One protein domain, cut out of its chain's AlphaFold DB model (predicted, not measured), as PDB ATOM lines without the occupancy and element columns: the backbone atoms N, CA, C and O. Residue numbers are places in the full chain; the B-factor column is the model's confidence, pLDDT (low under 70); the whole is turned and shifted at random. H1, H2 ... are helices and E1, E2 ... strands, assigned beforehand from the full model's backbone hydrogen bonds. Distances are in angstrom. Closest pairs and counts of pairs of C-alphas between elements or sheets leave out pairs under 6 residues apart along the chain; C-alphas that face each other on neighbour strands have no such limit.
ATOM      1  N   TYR A   5     270.662 270.039 287.682       97.12
ATOM      2  CA  TYR A   5     269.606 270.655 288.468       97.12
ATOM      3  C   TYR A   5     268.243 270.054 288.136       97.12
ATOM      4  O   TYR A   5     267.852 269.992 286.973       97.12
ATOM      5  N   PHE A   6     267.499 269.654 289.162       96.00
ATOM      6  CA  PHE A   6     266.137 269.136 289.038       96.00
ATOM      7  C   PHE A   6     265.137 270.120 289.646       96.00
ATOM      8  O   PHE A   6     265.339 270.591 290.765       96.00
ATOM      9  N   VAL A   7     264.044 270.407 288.936       94.06
ATOM     10  CA  VAL A   7     262.968 271.284 289.422       94.06
ATOM     11  C   VAL A   7     261.790 270.431 289.879       94.06
ATOM     12  O   VAL A   7     261.209 269.690 289.092       94.06
ATOM     13  N   SER A   8     261.400 270.579 291.142       91.81
ATOM     14  CA  SER A   8     260.235 269.916 291.728       91.81
ATOM     15  C   SER A   8     259.134 270.926 292.049       91.81
ATOM     16  O   SER A   8     259.417 272.004 292.575       91.81
ATOM     17  N   ARG A   9     257.874 270.549 291.796       88.06
ATOM     18  CA  ARG A   9     256.673 271.229 292.332       88.06
ATOM     19  C   ARG A   9     256.226 270.663 293.690       88.06
ATOM     20  O   ARG A   9     255.228 271.107 294.236       88.06
ATOM     21  N   GLN A  10     256.951 269.676 294.216       88.00
ATOM     22  CA  GLN A  10     256.763 269.107 295.550       88.00
ATOM     23  C   GLN A  10     257.884 269.626 296.455       88.00
ATOM     24  O   GLN A  10     259.010 269.114 296.373       88.00
ATOM     25  N   PRO A  11     257.640 270.693 297.236       83.31
ATOM     26  CA  PRO A  11     258.664 271.304 298.081       83.31
ATOM     27  C   PRO A  11     259.073 270.420 299.268       83.31
ATOM     28  O   PRO A  11     260.167 270.572 299.809       83.31
ATOM     29  N   ASP A  12     258.204 269.494 299.652       84.69
ATOM     30  CA  ASP A  12     258.352 268.510 300.718       84.69
ATOM     31  C   ASP A  12     259.168 267.277 300.301       84.69
ATOM     32  O   ASP A  12     259.672 266.572 301.172       84.69
ATOM     33  N   LEU A  13     259.382 267.065 298.996       86.31
ATOM     34  CA  LEU A  13     260.170 265.950 298.465       86.31
ATOM     35  C   LEU A  13     261.518 265.839 299.198       86.31
ATOM     36  O   LEU A  13     262.241 266.824 299.314       86.31
ATOM     37  N   GLY A  14     261.859 264.678 299.748       86.69
ATOM     38  CA  GLY A  14     263.152 264.460 300.405       86.69
ATOM     39  C   GLY A  14     264.273 264.130 299.410       86.69
ATOM     40  O   GLY A  14     264.008 263.969 298.215       86.69
ATOM     41  N   PRO A  15     265.526 263.978 299.882       88.38
ATOM     42  CA  PRO A  15     266.539 263.239 299.133       88.38
ATOM     43  C   PRO A  15     265.978 261.862 298.757       88.38
ATOM     44  O   PRO A  15     265.524 261.114 299.620       88.38
ATOM     45  N   ALA A  16     265.951 261.555 297.464       93.12
ATOM     46  CA  ALA A  16     265.317 260.354 296.936       93.12
ATOM     47  C   ALA A  16     265.887 260.004 295.558       93.12
ATOM     48  O   ALA A  16     266.508 260.839 294.896       93.12
ATOM     49  N   VAL A  17     265.635 258.772 295.119       95.88
ATOM     50  CA  VAL A  17     265.806 258.368 293.721       95.88
ATOM     51  C   VAL A  17     264.457 258.495 293.024       95.88
ATOM     52  O   VAL A  17     263.479 257.877 293.438       95.88
ATOM     53  N   ILE A  18     264.402 259.314 291.980       95.69
ATOM     54  CA  ILE A  18     263.201 259.555 291.187       95.69
ATOM     55  C   ILE A  18     263.276 258.684 289.930       95.69
ATOM     56  O   ILE A  18     264.223 258.843 289.154       95.69
ATOM     57  N   PRO A  19     262.314 257.770 289.710       96.88
ATOM     58  CA  PRO A  19     262.270 256.983 288.489       96.88
ATOM     59  C   PRO A  19     261.888 257.862 287.286       96.88
ATOM     60  O   PRO A  19     261.201 258.880 287.456       96.88
ATOM     61  N   PRO A  20     262.274 257.460 286.065       97.44
ATOM     62  CA  PRO A  20     261.866 258.155 284.851       97.44
ATOM     63  C   PRO A  20     260.341 258.107 284.624       97.44
ATOM     64  O   PRO A  20     259.580 257.389 285.285       97.44
ATOM     65  N   GLY A  21     259.876 258.928 283.680       94.75
ATOM     66  CA  GLY A  21     258.500 258.907 283.176       94.75
ATOM     67  C   GLY A  21     257.472 259.624 284.041       94.75
ATOM     68  O   GLY A  21     256.275 259.555 283.782       94.75
ATOM     69  N   ARG A  22     257.919 260.363 285.061       90.94
ATOM     70  CA  ARG A  22     257.021 261.151 285.911       90.94
ATOM     71  C   ARG A  22     256.216 262.190 285.122       90.94
ATOM     72  O   ARG A  22     255.044 262.392 285.412       90.94
ATOM     73  N   TRP A  23     256.838 262.825 284.127       87.31
ATOM     74  CA  TRP A  23     256.152 263.752 283.222       87.31
ATOM     75  C   TRP A  23     255.119 263.043 282.341       87.31
ATOM     76  O   TRP A  23     254.005 263.535 282.224       87.31
ATOM     77  N   GLY A  24     255.457 261.886 281.759       88.62
ATOM     78  CA  GLY A  24     254.519 261.145 280.913       88.62
ATOM     79  C   GLY A  24     253.297 260.645 281.672       88.62
ATOM     80  O   GLY A  24     252.203 260.758 281.148       88.62
ATOM     81  N   ARG A  25     253.442 260.201 282.928       89.56
ATOM     82  CA  ARG A  25     252.276 259.851 283.765       89.56
ATOM     83  C   ARG A  25     251.352 261.046 284.000       89.56
ATOM     84  O   ARG A  25     250.145 260.923 283.882       89.56
ATOM     85  N   ALA A  26     251.923 262.226 284.244       84.31
ATOM     86  CA  ALA A  26     251.142 263.454 284.399       84.31
ATOM     87  C   ALA A  26     250.475 263.930 283.094       84.31
ATOM     88  O   ALA A  26     249.669 264.858 283.133       84.31
ATOM     89  N   TYR A  27     250.835 263.348 281.947       82.56
ATOM     90  CA  TYR A  27     250.257 263.689 280.654       82.56
ATOM     91  C   TYR A  27     248.821 263.165 280.521       82.56
ATOM     92  O   TYR A  27     247.984 263.869 279.959       82.56
ATOM     93  N   ASP A  28     248.527 261.987 281.083       81.56
ATOM     94  CA  ASP A  28     247.190 261.371 281.044       81.56
ATOM     95  C   ASP A  28     246.159 262.189 281.841       81.56
ATOM     96  O   ASP A  28     245.010 262.329 281.423       81.56
ATOM     97  N   ASP A  29     246.603 262.819 282.930       83.69
ATOM     98  CA  ASP A  29     245.776 263.672 283.790       83.69
ATOM     99  C   ASP A  29     245.877 265.169 283.439       83.69
ATOM    100  O   ASP A  29     245.363 266.034 284.160       83.69
ATOM    101  N   TYR A  30     246.569 265.525 282.349       83.00
ATOM    102  CA  TYR A  30     246.804 266.923 282.009       83.00
ATOM    103  C   TYR A  30     245.517 267.600 281.527       83.00
ATOM    104  O   TYR A  30     245.074 267.430 280.388       83.00
ATOM    105  N   ALA A  31     244.945 268.454 282.376       83.69
ATOM    106  CA  ALA A  31     243.805 269.290 282.026       83.69
ATOM    107  C   ALA A  31     244.210 270.379 281.014       83.69
ATOM    108  O   ALA A  31     244.488 271.519 281.379       83.69
ATOM    109  N   ALA A  32     244.208 270.034 279.725       81.19
ATOM    110  CA  ALA A  32     244.595 270.878 278.590       81.19
ATOM    111  C   ALA A  32     243.601 272.009 278.265       81.19
ATOM    112  O   ALA A  32     243.322 272.306 277.103       81.19
ATOM    113  N   THR A  33     243.032 272.642 279.285       77.81
ATOM    114  CA  THR A  33     242.095 273.749 279.123       77.81
ATOM    115  C   THR A  33     242.672 274.991 279.776       77.81
ATOM    116  O   THR A  33     243.104 274.959 280.928       77.81
ATOM    117  N   ARG A  34     242.615 276.120 279.063       72.50
ATOM    118  CA  ARG A  34     243.034 277.417 279.615       72.50
ATOM    119  C   ARG A  34     242.217 277.809 280.849       72.50
ATOM    120  O   ARG A  34     242.734 278.477 281.733       72.50
ATOM    121  N   ILE A  35     240.969 277.340 280.933       71.00
ATOM    122  CA  ILE A  35     240.073 277.540 282.082       71.00
ATOM    123  C   ILE A  35     240.639 276.875 283.347       71.00
ATOM    124  O   ILE A  35     240.573 277.461 284.421       71.00
ATOM    125  N   ALA A  36     241.245 275.691 283.221       67.19
ATOM    126  CA  ALA A  36     241.910 274.990 284.320       67.19
ATOM    127  C   ALA A  36     243.392 275.390 284.494       67.19
ATOM    128  O   ALA A  36     244.127 274.721 285.217       67.19
ATOM    129  N   GLY A  37     243.856 276.450 283.819       67.00
ATOM    130  CA  GLY A  37     245.260 276.874 283.842       67.00
ATOM    131  C   GLY A  37     246.212 275.971 283.046       67.00
ATOM    132  O   GLY A  37     247.428 276.064 283.212       67.00
ATOM    133  N   GLY A  38     245.689 275.090 282.193       76.38
ATOM    134  CA  GLY A  38     246.480 274.298 281.254       76.38
ATOM    135  C   GLY A  38     246.675 274.994 279.908       76.38
ATOM    136  O   GLY A  38     245.925 275.892 279.527       76.38
ATOM    137  N   ASP A  39     247.668 274.538 279.153       83.75
ATOM    138  CA  ASP A  39     247.937 274.980 277.789       83.75
ATOM    139  C   ASP A  39     247.843 273.786 276.822       83.75
ATOM    140  O   ASP A  39     248.716 272.915 276.840       83.75
ATOM    141  N   PRO A  40     246.807 273.706 275.963       85.50
ATOM    142  CA  PRO A  40     246.672 272.607 275.009       85.50
ATOM    143  C   PRO A  40     247.830 272.533 274.017       85.50
ATOM    144  O   PRO A  40     248.162 271.443 273.545       85.50
ATOM    145  N   TRP A  41     248.500 273.653 273.731       88.12
ATOM    146  CA  TRP A  41     249.666 273.633 272.861       88.12
ATOM    147  C   TRP A  41     250.817 272.822 273.453       88.12
ATOM    148  O   TRP A  41     251.612 272.263 272.695       88.12
ATOM    149  N   ARG A  42     250.856 272.649 274.783       86.38
ATOM    150  CA  ARG A  42     251.826 271.772 275.438       86.38
ATOM    151  C   ARG A  42     251.679 270.321 274.994       86.38
ATOM    152  O   ARG A  42     252.682 269.645 274.766       86.38
ATOM    153  N   LEU A  43     250.443 269.852 274.838       89.75
ATOM    154  CA  LEU A  43     250.194 268.502 274.346       89.75
ATOM    155  C   LEU A  43     250.707 268.354 272.911       89.75
ATOM    156  O   LEU A  43     251.412 267.393 272.604       89.75
ATOM    157  N   VAL A  44     250.420 269.348 272.066       93.00
ATOM    158  CA  VAL A  44     250.804 269.358 270.649       93.00
ATOM    159  C   VAL A  44     252.323 269.348 270.467       93.00
ATOM    160  O   VAL A  44     252.827 268.562 269.663       93.00
ATOM    161  N   ILE A  45     253.070 270.187 271.200       94.81
ATOM    162  CA  ILE A  45     254.538 270.209 271.094       94.81
ATOM    163  C   ILE A  45     255.148 268.893 271.582       94.81
ATOM    164  O   ILE A  45     255.998 268.347 270.888       94.81
ATOM    165  N   GLU A  46     254.697 268.334 272.708       95.12
ATOM    166  CA  GLU A  46     255.235 267.064 273.219       95.12
ATOM    167  C   GLU A  46     254.940 265.896 272.262       95.12
ATOM    168  O   GLU A  46     255.823 265.082 271.995       95.12
ATOM    169  N   GLN A  47     253.749 265.854 271.651       95.81
ATOM    170  CA  GLN A  47     253.431 264.873 270.604       95.81
ATOM    171  C   GLN A  47     254.309 265.044 269.367       95.81
ATOM    172  O   GLN A  47     254.822 264.061 268.837       95.81
ATOM    173  N   ALA A  48     254.501 266.277 268.890       97.62
ATOM    174  CA  ALA A  48     255.376 266.537 267.753       97.62
ATOM    175  C   ALA A  48     256.819 266.102 268.050       97.62
ATOM    176  O   ALA A  48     257.459 265.487 267.199       97.62
ATOM    177  N   VAL A  49     257.309 266.366 269.264       97.88
ATOM    178  CA  VAL A  49     258.631 265.931 269.720       97.88
ATOM    179  C   VAL A  49     258.731 264.408 269.728       97.88
ATOM    180  O   VAL A  49     259.677 263.878 269.149       97.88
ATOM    181  N   GLU A  50     257.767 263.682 270.287       98.31
ATOM    182  CA  GLU A  50     257.818 262.214 270.288       98.31
ATOM    183  C   GLU A  50     257.690 261.613 268.880       98.31
ATOM    184  O   GLU A  50     258.436 260.699 268.530       98.31
ATOM    185  N   LEU A  51     256.815 262.155 268.027       98.44
ATOM    186  CA  LEU A  51     256.681 261.697 266.639       98.44
ATOM    187  C   LEU A  51     257.976 261.894 265.843       98.44
ATOM    188  O   LEU A  51     258.349 261.029 265.050       98.44
ATOM    189  N   GLU A  52     258.675 263.013 266.042       98.44
ATOM    190  CA  GLU A  52     259.983 263.242 265.422       98.44
ATOM    191  C   GLU A  52     261.061 262.313 265.995       98.44
ATOM    192  O   GLU A  52     261.899 261.825 265.235       98.44
ATOM    193  N   ARG A  53     261.017 262.002 267.299       98.62
ATOM    194  CA  ARG A  53     261.915 261.018 267.923       98.62
ATOM    195  C   ARG A  53     261.757 259.648 267.273       98.62
ATOM    196  O   ARG A  53     262.735 259.082 266.802       98.62
ATOM    197  N   LEU A  54     260.524 259.149 267.200       98.56
ATOM    198  CA  LEU A  54     260.206 257.833 266.642       98.56
ATOM    199  C   LEU A  54     260.652 257.695 265.183       98.56
ATOM    200  O   LEU A  54     261.118 256.633 264.784       98.56
ATOM    201  N   ARG A  55     260.511 258.761 264.389       98.44
ATOM    202  CA  ARG A  55     260.841 258.744 262.957       98.44
ATOM    203  C   ARG A  55     262.330 258.893 262.680       98.44
ATOM    204  O   ARG A  55     262.850 258.205 261.811       98.44
ATOM    205  N   ASN A  56     262.986 259.827 263.364       98.31
ATOM    206  CA  ASN A  56     264.306 260.314 262.962       98.31
ATOM    207  C   ASN A  56     265.401 260.049 264.001       98.31
ATOM    208  O   ASN A  56     266.580 260.138 263.670       98.31
ATOM    209  N   PHE A  57     265.039 259.757 265.253       98.25
ATOM    210  CA  PHE A  57     265.982 259.632 266.367       98.25
ATOM    211  C   PHE A  57     265.584 258.517 267.359       98.25
ATOM    212  O   PHE A  57     265.471 258.786 268.562       98.25
ATOM    213  N   PRO A  58     265.343 257.278 266.883       98.19
ATOM    214  CA  PRO A  58     264.730 256.213 267.682       98.19
ATOM    215  C   PRO A  58     265.563 255.786 268.899       98.19
ATOM    216  O   PRO A  58     264.980 255.370 269.900       98.19
ATOM    217  N   ASP A  59     266.886 255.961 268.852       97.81
ATOM    218  CA  ASP A  59     267.813 255.576 269.928       97.81
ATOM    219  C   ASP A  59     267.810 256.547 271.120       97.81
ATOM    220  O   ASP A  59     268.435 256.297 272.153       97.81
ATOM    221  N   ARG A  60     267.117 257.683 270.999       98.19
ATOM    222  CA  ARG A  60     267.026 258.678 272.073       98.19
ATOM    223  C   ARG A  60     265.909 258.340 273.053       98.19
ATOM    224  O   ARG A  60     264.880 257.803 272.630       98.19
ATOM    225  N   PRO A  61     266.052 258.695 274.345       98.19
ATOM    226  CA  PRO A  61     265.006 258.446 275.332       98.19
ATOM    227  C   PRO A  61     263.719 259.193 274.964       98.19
ATOM    228  O   PRO A  61     263.762 260.349 274.545       98.19
ATOM    229  N   SER A  62     262.563 258.554 275.154       98.06
ATOM    230  CA  SER A  62     261.277 259.250 275.048       98.06
ATOM    231  C   SER A  62     261.102 260.206 276.219       98.06
ATOM    232  O   SER A  62     261.268 259.810 277.372       98.06
ATOM    233  N   ARG A  63     260.679 261.444 275.945       97.00
ATOM    234  CA  ARG A  63     260.340 262.421 276.992       97.00
ATOM    235  C   ARG A  63     259.181 261.946 277.878       97.00
ATOM    236  O   ARG A  63     259.126 262.299 279.053       97.00
ATOM    237  N   PHE A  64     258.287 261.103 277.364       96.31
ATOM    238  CA  PHE A  64     257.202 260.534 278.167       96.31
ATOM    239  C   PHE A  64     257.696 259.500 279.183       96.31
ATOM    240  O   PHE A  64     257.069 259.318 280.221       96.31
ATOM    241  N   ASN A  65     258.856 258.880 278.955       97.06
ATOM    242  CA  ASN A  65     259.438 257.897 279.866       97.06
ATOM    243  C   ASN A  65     260.876 258.250 280.286       97.06
ATOM    244  O   ASN A  65     261.727 257.371 280.398       97.06
ATOM    245  N   ALA A  66     261.164 259.537 280.490       97.94
ATOM    246  CA  ALA A  66     262.490 260.025 280.875       97.94
ATOM    247  C   ALA A  66     262.481 260.803 282.196       97.94
ATOM    248  O   ALA A  66     261.434 261.200 282.717       97.94
ATOM    249  N   SER A  67     263.682 261.015 282.721       97.81
ATOM    250  CA  SER A  67     264.018 262.002 283.740       97.81
ATOM    251  C   SER A  67     264.614 263.247 283.078       97.81
ATOM    252  O   SER A  67     265.313 263.142 282.067       97.81
ATOM    253  N   PHE A  68     264.375 264.413 283.677       97.06
ATOM    254  CA  PHE A  68     264.804 265.713 283.155       97.06
ATOM    255  C   PHE A  68     265.715 266.419 284.146       97.06
ATOM    256  O   PHE A  68     265.398 266.510 285.332       97.06
ATOM    257  N   LEU A  69     266.824 266.948 283.651       97.19
ATOM    258  CA  LEU A  69     267.785 267.735 284.408       97.19
ATOM    259  C   LEU A  69     268.180 268.968 283.593       97.19
ATOM    260  O   LEU A  69     268.179 268.935 282.369       97.19
ATOM    261  N   PHE A  70     268.576 270.046 284.255       96.31
ATOM    262  CA  PHE A  70     269.167 271.221 283.614       96.31
ATOM    263  C   PHE A  70     270.648 271.313 283.954       96.31
ATOM    264  O   PHE A  70     271.052 270.948 285.056       96.31
ATOM    265  N   LEU A  71     271.454 271.829 283.029       95.31
ATOM    266  CA  LEU A  71     272.903 271.991 283.225       95.31
ATOM    267  C   LEU A  71     273.276 273.330 283.881       95.31
ATOM    268  O   LEU A  71     274.439 273.571 284.199       95.31
ATOM    269  N   SER A  72     272.292 274.207 284.092       93.50
ATOM    270  CA  SER A  72     272.457 275.496 284.757       93.50
ATOM    271  C   SER A  72     271.302 275.756 285.718       93.50
ATOM    272  O   SER A  72     270.133 275.487 285.422       93.50
ATOM    273  N   LEU A  73     271.647 276.312 286.880       93.50
ATOM    274  CA  LEU A  73     270.679 276.729 287.888       93.50
ATOM    275  C   LEU A  73     269.743 277.813 287.342       93.50
ATOM    276  O   LEU A  73     268.565 277.833 287.691       93.50
ATOM    277  N   ASP A  74     270.251 278.706 286.495       92.44
ATOM    278  CA  ASP A  74     269.444 279.782 285.922       92.44
ATOM    279  C   ASP A  74     268.395 279.227 284.949       92.44
ATOM    280  O   ASP A  74     267.206 279.533 285.052       92.44
ATOM    281  N   THR A  75     268.804 278.280 284.104       90.56
ATOM    282  CA  THR A  75     267.912 277.529 283.215       90.56
ATOM    283  C   THR A  75     266.837 276.790 284.001       90.56
ATOM    284  O   THR A  75     265.661 276.918 283.674       90.56
ATOM    285  N   ALA A  76     267.205 276.103 285.089       93.12
ATOM    286  CA  ALA A  76     266.249 275.435 285.973       93.12
ATOM    287  C   ALA A  76     265.228 276.422 286.570       93.12
ATOM    288  O   ALA A  76     264.020 276.168 286.577       93.12
ATOM    289  N   LYS A  77     265.691 277.591 287.032       91.69
ATOM    290  CA  LYS A  77     264.819 278.649 287.564       91.69
ATOM    291  C   LYS A  77     263.879 279.208 286.496       91.69
ATOM    292  O   LYS A  77     262.703 279.427 286.792       91.69
ATOM    293  N   ARG A  78     264.366 279.426 285.272       88.12
ATOM    294  CA  ARG A  78     263.599 279.964 284.138       88.12
ATOM    295  C   ARG A  78     262.579 278.970 283.592       88.12
ATOM    296  O   ARG A  78     261.421 279.348 283.458       88.12
ATOM    297  N   ALA A  79     262.959 277.710 283.395       84.06
ATOM    298  CA  ALA A  79     262.054 276.647 282.949       84.06
ATOM    299  C   ALA A  79     260.856 276.476 283.898       84.06
ATOM    300  O   ALA A  79     259.757 276.102 283.496       84.06
ATOM    301  N   SER A  80     261.040 276.819 285.176       76.69
ATOM    302  CA  SER A  80     259.941 276.855 286.132       76.69
ATOM    303  C   SER A  80     258.934 277.986 285.863       76.69
ATOM    304  O   SER A  80     257.755 277.812 286.163       76.69
ATOM    305  N   ARG A  81     259.383 279.146 285.363       67.75
ATOM    306  CA  ARG A  81     258.583 280.376 285.221       67.75
ATOM    307  C   ARG A  81     257.660 280.325 284.018       67.75
ATOM    308  O   ARG A  81     256.564 280.865 284.093       67.75
ATOM    309  N   ALA A  82     258.102 279.680 282.947       54.69
ATOM    310  CA  ALA A  82     257.438 279.761 281.655       54.69
ATOM    311  C   ALA A  82     256.020 279.155 281.646       54.69
ATOM    312  O   ALA A  82     255.209 279.546 280.820       54.69
ATOM    313  N   TRP A  83     255.674 278.270 282.598       58.06
ATOM    314  CA  TRP A  83     254.461 277.437 282.481       58.06
ATOM    315  C   TRP A  83     253.657 277.267 283.774       58.06
ATOM    316  O   TRP A  83     253.000 276.242 283.972       58.06
ATOM    317  N   SER A  84     253.735 278.216 284.708       52.94
ATOM    318  CA  SER A  84     252.943 278.153 285.941       52.94
ATOM    319  C   SER A  84     251.824 279.187 285.948       52.94
ATOM    320  O   SER A  84     251.969 280.258 286.534       52.94
ATOM    321  N   TYR A  85     250.689 278.824 285.347       44.72
ATOM    322  CA  TYR A  85     249.397 279.312 285.820       44.72
ATOM    323  C   TYR A  85     249.213 278.762 287.239       44.72
ATOM    324  O   TYR A  85     248.955 277.577 287.434       44.72
ATOM    325  N   GLY A  86     249.476 279.606 288.235       52.91
ATOM    326  CA  GLY A  86     249.461 279.239 289.650       52.91
ATOM    327  C   GLY A  86     250.838 279.348 290.299       52.91
ATOM    328  O   GLY A  86     251.830 278.788 289.834       52.91
ATOM    329  N   ALA A  87     250.898 280.073 291.411       63.53
ATOM    330  CA  ALA A  87     252.119 280.362 292.152       63.53
ATOM    331  C   ALA A  87     252.546 279.206 293.078       63.53
ATOM    332  O   ALA A  87     252.974 279.425 294.210       63.53
ATOM    333  N   SER A  88     252.401 277.961 292.611       77.56
ATOM    334  CA  SER A  88     252.744 276.782 293.402       77.56
ATOM    335  C   SER A  88     254.215 276.841 293.825       77.56
ATOM    336  O   SER A  88     255.069 277.137 292.976       77.56
ATOM    337  N   PRO A  89     254.527 276.539 295.096       83.00
ATOM    338  CA  PRO A  89     255.900 276.476 295.561       83.00
ATOM    339  C   PRO A  89     256.740 275.508 294.726       83.00
ATOM    340  O   PRO A  89     256.264 274.458 294.289       83.00
ATOM    341  N   LYS A  90     258.007 275.861 294.500       90.56
ATOM    342  CA  LYS A  90     258.947 275.028 293.731       90.56
ATOM    343  C   LYS A  90     260.266 274.918 294.465       90.56
ATOM    344  O   LYS A  90     260.652 275.829 295.190       90.56
ATOM    345  N   VAL A  91     260.985 273.828 294.242       93.31
ATOM    346  CA  VAL A  91     262.333 273.626 294.783       93.31
ATOM    347  C   VAL A  91     263.252 273.165 293.667       93.31
ATOM    348  O   VAL A  91     262.888 272.291 292.881       93.31
ATOM    349  N   VAL A  92     264.449 273.747 293.607       95.50
ATOM    350  CA  VAL A  92     265.538 273.250 292.767       95.50
ATOM    351  C   VAL A  92     266.479 272.418 293.617       95.50
ATOM    352  O   VAL A  92     266.933 272.855 294.677       95.50
ATOM    353  N   TRP A  93     266.803 271.237 293.117       96.69
ATOM    354  CA  TRP A  93     267.774 270.319 293.688       96.69
ATOM    355  C   TRP A  93     269.023 270.277 292.827       96.69
ATOM    356  O   TRP A  93     268.911 270.346 291.607       96.69
ATOM    357  N   SER A  94     270.192 270.081 293.434       96.50
ATOM    358  CA  SER A  94     271.275 269.405 292.733       96.50
ATOM    359  C   SER A  94     270.925 267.928 292.651       96.50
ATOM    360  O   SER A  94     270.479 267.327 293.636       96.50
ATOM    361  N   ALA A  95     271.127 267.349 291.483       97.44
ATOM    362  CA  ALA A  95     270.820 265.959 291.220       97.44
ATOM    363  C   ALA A  95     271.916 265.330 290.361       97.44
ATOM    364  O   ALA A  95     272.830 266.011 289.900       97.44
ATOM    365  N   GLU A  96     271.818 264.028 290.158       97.44
ATOM    366  CA  GLU A  96     272.689 263.275 289.266       97.44
ATOM    367  C   GLU A  96     271.911 262.098 288.664       97.44
ATOM    368  O   GLU A  96     271.025 261.552 289.331       97.44
ATOM    369  N   PRO A  97     272.190 261.697 287.413       97.75
ATOM    370  CA  PRO A  97     271.707 260.417 286.913       97.75
ATOM    371  C   PRO A  97     272.318 259.282 287.745       97.75
ATOM    372  O   PRO A  97     273.501 259.309 288.076       97.75
ATOM    373  N   VAL A  98     271.504 258.286 288.091       98.00
ATOM    374  CA  VAL A  98     271.969 257.087 288.804       98.00
ATOM    375  C   VAL A  98     272.910 256.255 287.928       98.00
ATOM    376  O   VAL A  98     273.888 255.720 288.444       98.00
ATOM    377  N   ASP A  99     272.639 256.182 286.624       97.62
ATOM    378  CA  ASP A  99     273.476 255.522 285.624       97.62
ATOM    379  C   ASP A  99     273.635 256.417 284.385       97.62
ATOM    380  O   ASP A  99     272.693 256.651 283.628       97.62
ATOM    381  N   ILE A 100     274.848 256.929 284.166       96.31
ATOM    382  CA  ILE A 100     275.153 257.813 283.032       96.31
ATOM    383  C   ILE A 100     275.228 257.066 281.689       96.31
ATOM    384  O   ILE A 100     275.159 257.697 280.636       96.31
ATOM    385  N   SER A 101     275.365 255.735 281.711       97.25
ATOM    386  CA  SER A 101     275.448 254.916 280.495       97.25
ATOM    387  C   SER A 101     274.088 254.690 279.829       97.25
ATOM    388  O   SER A 101     274.027 254.378 278.638       97.25
ATOM    389  N   CYS A 102     272.994 254.906 280.566       97.94
ATOM    390  CA  CYS A 102     271.642 254.857 280.028       97.94
ATOM    391  C   CYS A 102     271.448 255.872 278.878       97.94
ATOM    392  O   CYS A 102     272.012 256.977 278.921       97.94
ATOM    393  N   PRO A 103     270.597 255.560 277.876       98.31
ATOM    394  CA  PRO A 103     270.263 256.477 276.791       98.31
ATOM    395  C   PRO A 103     269.907 257.873 277.297       98.31
ATOM    396  O   PRO A 103     269.039 258.031 278.168       98.31
ATOM    397  N   HIS A 104     270.570 258.878 276.728       98.12
ATOM    398  CA  HIS A 104     270.390 260.276 277.082       98.12
ATOM    399  C   HIS A 104     270.466 261.202 275.866       98.12
ATOM    400  O   HIS A 104     270.946 260.836 274.794       98.12
ATOM    401  N   HIS A 105     269.955 262.416 276.038       98.00
ATOM    402  CA  HIS A 105     269.934 263.471 275.037       98.00
ATOM    403  C   HIS A 105     270.146 264.834 275.697       98.00
ATOM    404  O   HIS A 105     269.586 265.101 276.758       98.00
ATOM    405  N   LEU A 106     270.921 265.701 275.046       97.31
ATOM    406  CA  LEU A 106     271.030 267.115 275.401       97.31
ATOM    407  C   LEU A 106     270.188 267.930 274.417       97.31
ATOM    408  O   LEU A 106     270.547 268.065 273.250       97.31
ATOM    409  N   GLY A 107     269.062 268.454 274.888       95.94
ATOM    410  CA  GLY A 107     268.148 269.276 274.103       95.94
ATOM    411  C   GLY A 107     268.238 270.755 274.459       95.94
ATOM    412  O   GLY A 107     268.703 271.126 275.535       95.94
ATOM    413  N   ASP A 108     267.760 271.605 273.553       94.62
ATOM    414  CA  ASP A 108     267.528 273.023 273.831       94.62
ATOM    415  C   ASP A 108     266.081 273.230 274.295       94.62
ATOM    416  O   ASP A 108     265.152 273.176 273.483       94.62
ATOM    417  N   PHE A 109     265.873 273.452 275.595       90.94
ATOM    418  CA  PHE A 109     264.518 273.519 276.157       90.94
ATOM    419  C   PHE A 109     263.703 274.692 275.591       90.94
ATOM    420  O   PHE A 109     262.483 274.583 275.501       90.94
ATOM    421  N   THR A 110     264.356 275.768 275.130       91.81
ATOM    422  CA  THR A 110     263.664 276.952 274.584       91.81
ATOM    423  C   THR A 110     262.939 276.651 273.277       91.81
ATOM    424  O   THR A 110     261.979 277.330 272.919       91.81
ATOM    425  N   LEU A 111     263.331 275.589 272.563       92.88
ATOM    426  CA  LEU A 111     262.613 275.129 271.373       92.88
ATOM    427  C   LEU A 111     261.229 274.559 271.701       92.88
ATOM    428  O   LEU A 111     260.378 274.489 270.810       92.88
ATOM    429  N   LEU A 112     260.999 274.188 272.960       91.62
ATOM    430  CA  LEU A 112     259.718 273.703 273.470       91.62
ATOM    431  C   LEU A 112     258.852 274.828 274.050       91.62
ATOM    432  O   LEU A 112     257.739 274.567 274.504       91.62
ATOM    433  N   GLU A 113     259.370 276.056 274.038       88.12
ATOM    434  CA  GLU A 113     258.711 277.256 274.544       88.12
ATOM    435  C   GLU A 113     258.184 278.134 273.404       88.12
ATOM    436  O   GLU A 113     258.480 277.887 272.228       88.12
ATOM    437  N   ASP A 114     257.386 279.147 273.754       83.62
ATOM    438  CA  ASP A 114     256.877 280.194 272.858       83.62
ATOM    439  C   ASP A 114     256.250 279.661 271.561       83.62
ATOM    440  O   ASP A 114     256.568 280.088 270.442       83.62
ATOM    441  N   ILE A 115     255.368 278.674 271.705       87.12
ATOM    442  CA  ILE A 115     254.675 278.008 270.593       87.12
ATOM    443  C   ILE A 115     253.419 278.751 270.123       87.12
ATOM    444  O   ILE A 115     252.874 278.409 269.074       87.12
ATOM    445  N   ASP A 116     253.006 279.800 270.833       85.38
ATOM    446  CA  ASP A 116     251.899 280.656 270.421       85.38
ATOM    447  C   ASP A 116     252.135 281.251 269.020       85.38
ATOM    448  O   ASP A 116     253.238 281.677 268.659       85.38
ATOM    449  N   GLY A 117     251.077 281.240 268.204       88.38
ATOM    450  CA  GLY A 117     251.086 281.748 266.829       88.38
ATOM    451  C   GLY A 117     251.837 280.880 265.812       88.38
ATOM    452  O   GLY A 117     251.867 281.234 264.635       88.38
ATOM    453  N   LYS A 118     252.432 279.752 266.220       93.38
ATOM    454  CA  LYS A 118     253.134 278.841 265.306       93.38
ATOM    455  C   LYS A 118     252.171 277.866 264.647       93.38
ATOM    456  O   LYS A 118     251.268 277.338 265.293       93.38
ATOM    457  N   CYS A 119     252.399 277.564 263.370       95.44
ATOM    458  CA  CYS A 119     251.679 276.470 262.730       95.44
ATOM    459  C   CYS A 119     252.309 275.118 263.105       95.44
ATOM    460  O   CYS A 119     253.441 275.037 263.593       95.44
ATOM    461  N   TYR A 120     251.603 274.018 262.842       95.75
ATOM    462  CA  TYR A 120     252.116 272.688 263.175       95.75
ATOM    463  C   TYR A 120     253.426 272.338 262.442       95.75
ATOM    464  O   TYR A 120     254.281 271.648 262.996       95.75
ATOM    465  N   ALA A 121     253.632 272.847 261.221       97.00
ATOM    466  CA  ALA A 121     254.889 272.649 260.500       97.00
ATOM    467  C   ALA A 121     256.081 273.303 261.229       97.00
ATOM    468  O   ALA A 121     257.142 272.685 261.344       97.00
ATOM    469  N   ASP A 122     255.888 274.493 261.806       96.62
ATOM    470  CA  ASP A 122     256.909 275.169 262.616       96.62
ATOM    471  C   ASP A 122     257.223 274.381 263.891       96.62
ATOM    472  O   ASP A 122     258.389 274.228 264.267       96.62
ATOM    473  N   ILE A 123     256.185 273.848 264.545       96.81
ATOM    474  CA  ILE A 123     256.303 273.004 265.742       96.81
ATOM    475  C   ILE A 123     257.128 271.751 265.418       96.81
ATOM    476  O   ILE A 123     258.091 271.454 266.126       96.81
ATOM    477  N   LYS A 124     256.839 271.061 264.309       97.50
ATOM    478  CA  LYS A 124     257.640 269.915 263.850       97.50
ATOM    479  C   LYS A 124     259.097 270.286 263.574       97.50
ATOM    480  O   LYS A 124     260.006 269.559 263.970       97.50
ATOM    481  N   ALA A 125     259.346 271.424 262.927       96.88
ATOM    482  CA  ALA A 125     260.708 271.885 262.672       96.88
ATOM    483  C   ALA A 125     261.468 272.169 263.983       96.88
ATOM    484  O   ALA A 125     262.657 271.866 264.097       96.88
ATOM    485  N   ARG A 126     260.793 272.717 265.003       96.25
ATOM    486  CA  ARG A 126     261.349 272.886 266.360       96.25
ATOM    487  C   ARG A 126     261.627 271.545 267.037       96.25
ATOM    488  O   ARG A 126     262.726 271.379 267.548       96.25
ATOM    489  N   ALA A 127     260.704 270.590 266.968       97.31
ATOM    490  CA  ALA A 127     260.891 269.236 267.486       97.31
ATOM    491  C   ALA A 127     262.104 268.528 266.855       97.31
ATOM    492  O   ALA A 127     262.940 267.966 267.562       97.31
ATOM    493  N   CYS A 128     262.258 268.618 265.532       97.69
ATOM    494  CA  CYS A 128     263.424 268.079 264.836       97.69
ATOM    495  C   CYS A 128     264.727 268.739 265.321       97.69
ATOM    496  O   CYS A 128     265.701 268.045 265.613       97.69
ATOM    497  N   ARG A 129     264.745 270.075 265.460       96.69
ATOM    498  CA  ARG A 129     265.904 270.819 265.992       96.69
ATOM    499  C   ARG A 129     266.237 270.428 267.431       96.69
ATOM    500  O   ARG A 129     267.398 270.158 267.706       96.69
ATOM    501  N   TYR A 130     265.231 270.327 268.300       97.19
ATOM    502  CA  TYR A 130     265.394 269.908 269.694       97.19
ATOM    503  C   TYR A 130     266.152 268.591 269.784       97.19
ATOM    504  O   TYR A 130     267.099 268.460 270.557       97.19
ATOM    505  N   TRP A 131     265.758 267.630 268.951       97.69
ATOM    506  CA  TRP A 131     266.430 266.352 268.883       97.69
ATOM    507  C   TRP A 131     267.830 266.476 268.284       97.69
ATOM    508  O   TRP A 131     268.758 265.903 268.830       97.69
ATOM    509  N   ARG A 132     268.083 267.244 267.223       96.88
ATOM    510  CA  ARG A 132     269.447 267.344 266.652       96.88
ATOM    511  C   ARG A 132     270.535 267.721 267.664       96.88
ATOM    512  O   ARG A 132     271.662 267.268 267.494       96.88
ATOM    513  N   GLY A 133     270.192 268.456 268.714       92.62
ATOM    514  CA  GLY A 133     271.094 268.787 269.808       92.62
ATOM    515  C   GLY A 133     270.833 270.196 270.317       92.62
ATOM    516  O   GLY A 133     269.932 270.882 269.825       92.62
ATOM    517  N   PRO A 134     271.617 270.658 271.296       86.56
ATOM    518  CA  PRO A 134     271.449 271.994 271.821       86.56
ATOM    519  C   PRO A 134     272.024 273.022 270.842       86.56
ATOM    520  O   PRO A 134     273.143 272.867 270.354       86.56
ATOM    521  N   HIS A 135     271.278 274.095 270.588       81.00
ATOM    522  CA  HIS A 135     271.777 275.249 269.835       81.00
ATOM    523  C   HIS A 135     272.325 276.331 270.771       81.00
ATOM    524  O   HIS A 135     273.280 277.025 270.423       81.00
ATOM    525  N   HIS A 136     271.764 276.430 271.980       81.56
ATOM    526  CA  HIS A 136     272.194 277.367 273.011       81.56
ATOM    527  C   HIS A 136     272.734 276.633 274.253       81.56
ATOM    528  O   HIS A 136     271.981 275.906 274.907       81.56
ATOM    529  N   PRO A 137     274.012 276.841 274.635       77.06
ATOM    530  CA  PRO A 137     274.601 276.221 275.829       77.06
ATOM    531  C   PRO A 137     273.851 276.554 277.126       77.06
ATOM    532  O   PRO A 137     273.750 275.731 278.029       77.06
ATOM    533  N   GLU A 138     273.274 277.753 277.204       80.75
ATOM    534  CA  GLU A 138     272.579 278.259 278.395       80.75
ATOM    535  C   GLU A 138     271.150 277.718 278.555       80.75
ATOM    536  O   GLU A 138     270.468 277.999 279.542       80.75
ATOM    537  N   SER A 139     270.675 276.928 277.598       88.00
ATOM    538  CA  SER A 139     269.318 276.382 277.571       88.00
ATOM    539  C   SER A 139     269.326 274.858 277.468       88.00
ATOM    540  O   SER A 139     268.409 274.245 276.927       88.00
ATOM    541  N   GLN A 140     270.378 274.229 277.984       94.75
ATOM    542  CA  GLN A 140     270.526 272.785 277.907       94.75
ATOM    543  C   GLN A 140     269.660 272.065 278.943       94.75
ATOM    544  O   GLN A 140     269.781 272.273 280.155       94.75
ATOM    545  N   GLU A 141     268.822 271.172 278.432       95.75
ATOM    546  CA  GLU A 141     268.089 270.162 279.183       95.75
ATOM    547  C   GLU A 141     268.703 268.793 278.879       95.75
ATOM    548  O   GLU A 141     268.848 268.399 277.722       95.75
ATOM    549  N   PHE A 142     269.065 268.064 279.925       97.44
ATOM    550  CA  PHE A 142     269.505 266.681 279.862       97.44
ATOM    551  C   PHE A 142     268.318 265.759 280.116       97.44
ATOM    552  O   PHE A 142     267.732 265.755 281.201       97.44
ATOM    553  N   VAL A 143     267.977 264.973 279.101       98.06
ATOM    554  CA  VAL A 143     266.912 263.971 279.129       98.06
ATOM    555  C   VAL A 143     267.559 262.602 279.190       98.06
ATOM    556  O   VAL A 143     268.403 262.296 278.357       98.06
ATOM    557  N   THR A 144     267.176 261.761 280.146       98.50
ATOM    558  CA  THR A 144     267.751 260.416 280.292       98.50
ATOM    559  C   THR A 144     266.700 259.388 280.677       98.50
ATOM    560  O   THR A 144     265.734 259.700 281.368       98.50
ATOM    561  N   SER A 145     266.904 258.148 280.248       98.38
ATOM    562  CA  SER A 145     266.142 256.992 280.736       98.38
ATOM    563  C   SER A 145     266.588 256.519 282.129       98.38
ATOM    564  O   SER A 145     265.890 255.724 282.753       98.38
ATOM    565  N   SER A 146     267.707 257.028 282.657       98.31
ATOM    566  CA  SER A 146     268.141 256.734 284.023       98.31
ATOM    567  C   SER A 146     267.191 257.355 285.059       98.31
ATOM    568  O   SER A 146     266.726 258.492 284.888       98.31
ATOM    569  N   PRO A 147     266.971 256.690 286.208       98.31
ATOM    570  CA  PRO A 147     266.530 257.372 287.418       98.31
ATOM    571  C   PRO A 147     267.502 258.498 287.794       98.31
ATOM    572  O   PRO A 147     268.688 258.445 287.455       98.31
ATOM    573  N   ILE A 148     267.023 259.498 288.529       98.12
ATOM    574  CA  ILE A 148     267.864 260.584 289.053       98.12
ATOM    575  C   ILE A 148     267.900 260.544 290.575       98.12
ATOM    576  O   ILE A 148     266.883 260.305 291.221       98.12
ATOM    577  N   ARG A 149     269.065 260.792 291.166       97.69
ATOM    578  CA  ARG A 149     269.239 260.929 292.611       97.69
ATOM    579  C   ARG A 149     269.234 262.406 292.978       97.69
ATOM    580  O   ARG A 149     270.025 263.179 292.445       97.69
ATOM    581  N   LEU A 150     268.359 262.798 293.900       96.69
ATOM    582  CA  LEU A 150     268.358 264.138 294.480       96.69
ATOM    583  C   LEU A 150     269.407 264.205 295.588       96.69
ATOM    584  O   LEU A 150     269.346 263.440 296.549       96.69
ATOM    585  N   VAL A 151     270.357 265.127 295.457       95.44
ATOM    586  CA  VAL A 151     271.507 265.232 296.364       95.44
ATOM    587  C   VAL A 151     271.268 266.311 297.415       95.44
ATOM    588  O   VAL A 151     271.384 266.056 298.610       95.44
ATOM    589  N   LYS A 152     270.920 267.533 296.992       94.69
ATOM    590  CA  LYS A 152     270.794 268.680 297.901       94.69
ATOM    591  C   LYS A 152     269.795 269.707 297.380       94.69
ATOM    592  O   LYS A 152     269.791 270.010 296.192       94.69
ATOM    593  N   ARG A 153     268.991 270.304 298.266       94.81
ATOM    594  CA  ARG A 153     268.163 271.474 297.922       94.81
ATOM    595  C   ARG A 153     269.045 272.711 297.741       94.81
ATOM    596  O   ARG A 153     269.880 273.007 298.592       94.81
ATOM    597  N   ILE A 154     268.840 273.439 296.649       95.62
ATOM    598  CA  ILE A 154     269.635 274.617 296.278       95.62
ATOM    599  C   ILE A 154     268.863 275.899 296.567       95.62
ATOM    600  O   ILE A 154     269.319 276.751 297.327       95.62
ATOM    601  N   CYS A 155     267.669 276.026 295.996       94.69
ATOM    602  CA  CYS A 155     266.804 277.184 296.189       94.69
ATOM    603  C   CYS A 155     265.333 276.778 296.138       94.69
ATOM    604  O   CYS A 155     264.986 275.734 295.581       94.69
ATOM    605  N   ALA A 156     264.476 277.625 296.689       93.00
ATOM    606  CA  ALA A 156     263.032 277.476 296.628       93.00
ATOM    607  C   ALA A 156     262.384 278.721 296.015       93.00
ATOM    608  O   ALA A 156     262.959 279.808 296.036       93.00
ATOM    609  N   PHE A 157     261.202 278.531 295.444       91.69
ATOM    610  CA  PHE A 157     260.338 279.578 294.925       91.69
ATOM    611  C   PHE A 157     259.029 279.580 295.702       91.69
ATOM    612  O   PHE A 157     258.431 278.522 295.903       91.69
ATOM    613  N   THR A 158     258.571 280.772 296.065       88.50
ATOM    614  CA  THR A 158     257.214 281.032 296.571       88.50
ATOM    615  C   THR A 158     256.648 282.251 295.851       88.50
ATOM    616  O   THR A 158     257.416 283.041 295.293       88.50
ATOM    617  N   ALA A 159     255.324 282.403 295.854       85.12
ATOM    618  CA  ALA A 159     254.661 283.547 295.232       85.12
ATOM    619  C   ALA A 159     255.138 284.876 295.837       85.12
ATOM    620  O   ALA A 159     255.345 285.854 295.125       85.12
ATOM    621  N   GLU A 160     255.346 284.878 297.151       86.44
ATOM    622  CA  GLU A 160     255.594 286.059 297.970       86.44
ATOM    623  C   GLU A 160     257.048 286.524 297.875       86.44
ATOM    624  O   GLU A 160     257.325 287.721 297.859       86.44
ATOM    625  N   ARG A 161     257.993 285.577 297.820       87.06
ATOM    626  CA  ARG A 161     259.435 285.870 297.890       87.06
ATOM    627  C   ARG A 161     260.156 285.729 296.553       87.06
ATOM    628  O   ARG A 161     261.295 286.168 296.416       87.06
ATOM    629  N   GLY A 162     259.542 285.085 295.566       89.44
ATOM    630  CA  GLY A 162     260.263 284.643 294.380       89.44
ATOM    631  C   GLY A 162     261.293 283.563 294.725       89.44
ATOM    632  O   GLY A 162     261.067 282.748 295.620       89.44
ATOM    633  N   TRP A 163     262.413 283.531 293.996       91.75
ATOM    634  CA  TRP A 163     263.501 282.574 294.227       91.75
ATOM    635  C   TRP A 163     264.405 283.015 295.382       91.75
ATOM    636  O   TRP A 163     264.950 284.112 295.336       91.75
ATOM    637  N   PHE A 164     264.648 282.131 296.346       92.50
ATOM    638  CA  PHE A 164     265.555 282.365 297.473       92.50
ATOM    639  C   PHE A 164     266.414 281.135 297.776       92.50
ATOM    640  O   PHE A 164     266.014 279.999 297.501       92.50
ATOM    641  N   SER A 165     267.616 281.346 298.321       93.94
ATOM    642  CA  SER A 165     268.502 280.243 298.702       93.94
ATOM    643  C   SER A 165     267.950 279.491 299.913       93.94
ATOM    644  O   SER A 165     267.447 280.095 300.857       93.94
ATOM    645  N   ILE A 166     268.108 278.165 299.944       90.62
ATOM    646  CA  ILE A 166     267.723 277.365 301.121       90.62
ATOM    647  C   ILE A 166     268.571 277.730 302.349       90.62
ATOM    648  O   ILE A 166     268.093 277.622 303.474       90.62
ATOM    649  N   SER A 167     269.801 278.219 302.153       89.12
ATOM    650  CA  SER A 167     270.654 278.700 303.251       89.12
ATOM    651  C   SER A 167     270.102 279.944 303.951       89.12
ATOM    652  O   SER A 167     270.509 280.240 305.066       89.12
ATOM    653  N   GLU A 168     269.190 280.675 303.307       85.50
ATOM    654  CA  GLU A 168     268.511 281.836 303.892       85.50
ATOM    655  C   GLU A 168     267.286 281.430 304.731       85.50
ATOM    656  O   GLU A 168     266.621 282.297 305.296       85.50
ATOM    657  N   MET A 169     266.936 280.138 304.784       79.69
ATOM    658  CA  MET A 169     265.858 279.648 305.643       79.69
ATOM    659  C   MET A 169     266.382 279.435 307.061       79.69
ATOM    660  O   MET A 169     267.308 278.656 307.288       79.69
ATOM    661  N   THR A 170     265.748 280.090 308.033       66.50
ATOM    662  CA  THR A 170     265.987 279.844 309.456       66.50
ATOM    663  C   THR A 170     265.710 278.363 309.770       66.50
ATOM    664  O   THR A 170     264.714 277.831 309.272       66.50
ATOM    665  N   PRO A 171     266.524 277.675 310.597       62.22
ATOM    666  CA  PRO A 171     266.388 276.233 310.858       62.22
ATOM    667  C   PRO A 171     264.983 275.774 311.289       62.22
ATOM    668  O   PRO A 171     264.579 274.656 310.987       62.22
ATOM    669  N   GLN A 172     264.202 276.651 311.927       56.09
ATOM    670  CA  GLN A 172     262.820 276.376 312.347       56.09
ATOM    671  C   GLN A 172     261.825 276.200 311.180       56.09
ATOM    672  O   GLN A 172     260.772 275.606 311.378       56.09
ATOM    673  N   ALA A 173     262.153 276.652 309.965       55.34
ATOM    674  CA  ALA A 173     261.293 276.545 308.781       55.34
ATOM    675  C   ALA A 173     261.587 275.309 307.902       55.34
ATOM    676  O   ALA A 173     260.982 275.150 306.842       55.34
ATOM    677  N   GLN A 174     262.528 274.441 308.297       52.78
ATOM    678  CA  GLN A 174     262.927 273.273 307.496       52.78
ATOM    679  C   GLN A 174     262.040 272.037 307.709       52.78
ATOM    680  O   GLN A 174     262.084 271.113 306.897       52.78
TER     681      GLN A 174
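AT A GLANCE: This is residues 5 to 174 of the 184 residues of an uncharacterized protein of Burkholderia ambifaria IOP40-10 (UniProt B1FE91). Two small antiparallel sheets, a strongly twisted one of E1, E3, E6 and E7 and a second of E2, E5 and E4, come together where E1 meets E2, and H3 packs over one face of the first. H5 packs next to E4, and H2 crosses H5 on from there, the two helices making one end of the longest axis; the last residues, 170 to 174, lie at the other end. The 170 printed residues hold five named helices and seven named strands, in the order E1 H1 H2 E2 H3 E3 E4 H4 H5 E5 E6 E7, of mixed class. The whole is compact, with a radius of gyration of the C-alphas of 16.2 A and spans of 52 by 41 by 30 A.

IN THESE COORDINATES: E1, residues 5 to 8, begins at C-alpha 5 (269.606, 270.655, 288.468). H1 is residues 22 to 28, and H2, residues 40 to 56, is 24.6 A long. E2 is residues 67 to 70 and H3 residues 73 to 81. E3, residues 90 to 97, is 20.6 A long and bends by 61 degrees at residue 94. E4 is residues 104 to 108, H4 residues 109 to 112; H5, residues 120 to 132, is 18.5 A long. E5 is residues 140 to 144. E6, residues 148 to 158, is 24.3 A long and bends by 83 degrees at residue 151. E7, residues 162 to 165, ends at C-alpha 165 (268.502, 280.243, 298.702).

HOW THE PARTS SIT: The larger sheet runs E1 E3 E6 E7. N 6 and O 93 are 2.9 A apart across E1 and E3, N 92 and O 155 2.9 A across E3 and E6, and N 156 and O 164 2.9 A across the hairpin E6 and E7. Residues 17 to 18 pair antiparallel with residues 148 to 149 of E6. H3 is on this sheet at a height of 8.6 A, only just over E3 alone, with 2 of its C-alphas falling on E6. The closest C-alphas of E1 and E2, Tyr 5 and Phe 70, are 4.9 A apart. The smaller sheet runs E2 E5 E4, with N 69 and O 142 2.9 A apart and N 105 and O 143 2.8 A. H5 only grazes it with residues 126 to 132; the closest C-alphas of H5 and E4, Tyr 130 and Gly 107, are 5.2 A apart. H2 and H5 touch at a steep tilt of 54 degrees, the same way, closest at C-alphas Val 49 and Ala 127, 4.6 A. H4 touches residues 126 to 130 of H5, closest at C-alphas Leu 111 and Arg 126, 5.6 A. H1 only just grazes the smaller sheet with residues 22 to 24; it is close to H2 but not clearly touching, with C-alphas Tyr 27 and Leu 43 7.9 A apart. Every O i to N i+4 pair is within hydrogen-bond range in H2 and H5, 2 of 3 in H1 and 4 of 5 in H3; H4 is too short for such a pair.

THE WHOLE: The two C-alphas farthest apart, Ala 121 and Gln 172, are 52.6 A apart. The printed part has no cut. The links E1 to H1 and H1 to H2 are long. The mean pLDDT of the printed part is 89.4, and residues 36 to 37, 81 to 87 and 170 to 174 are under 70.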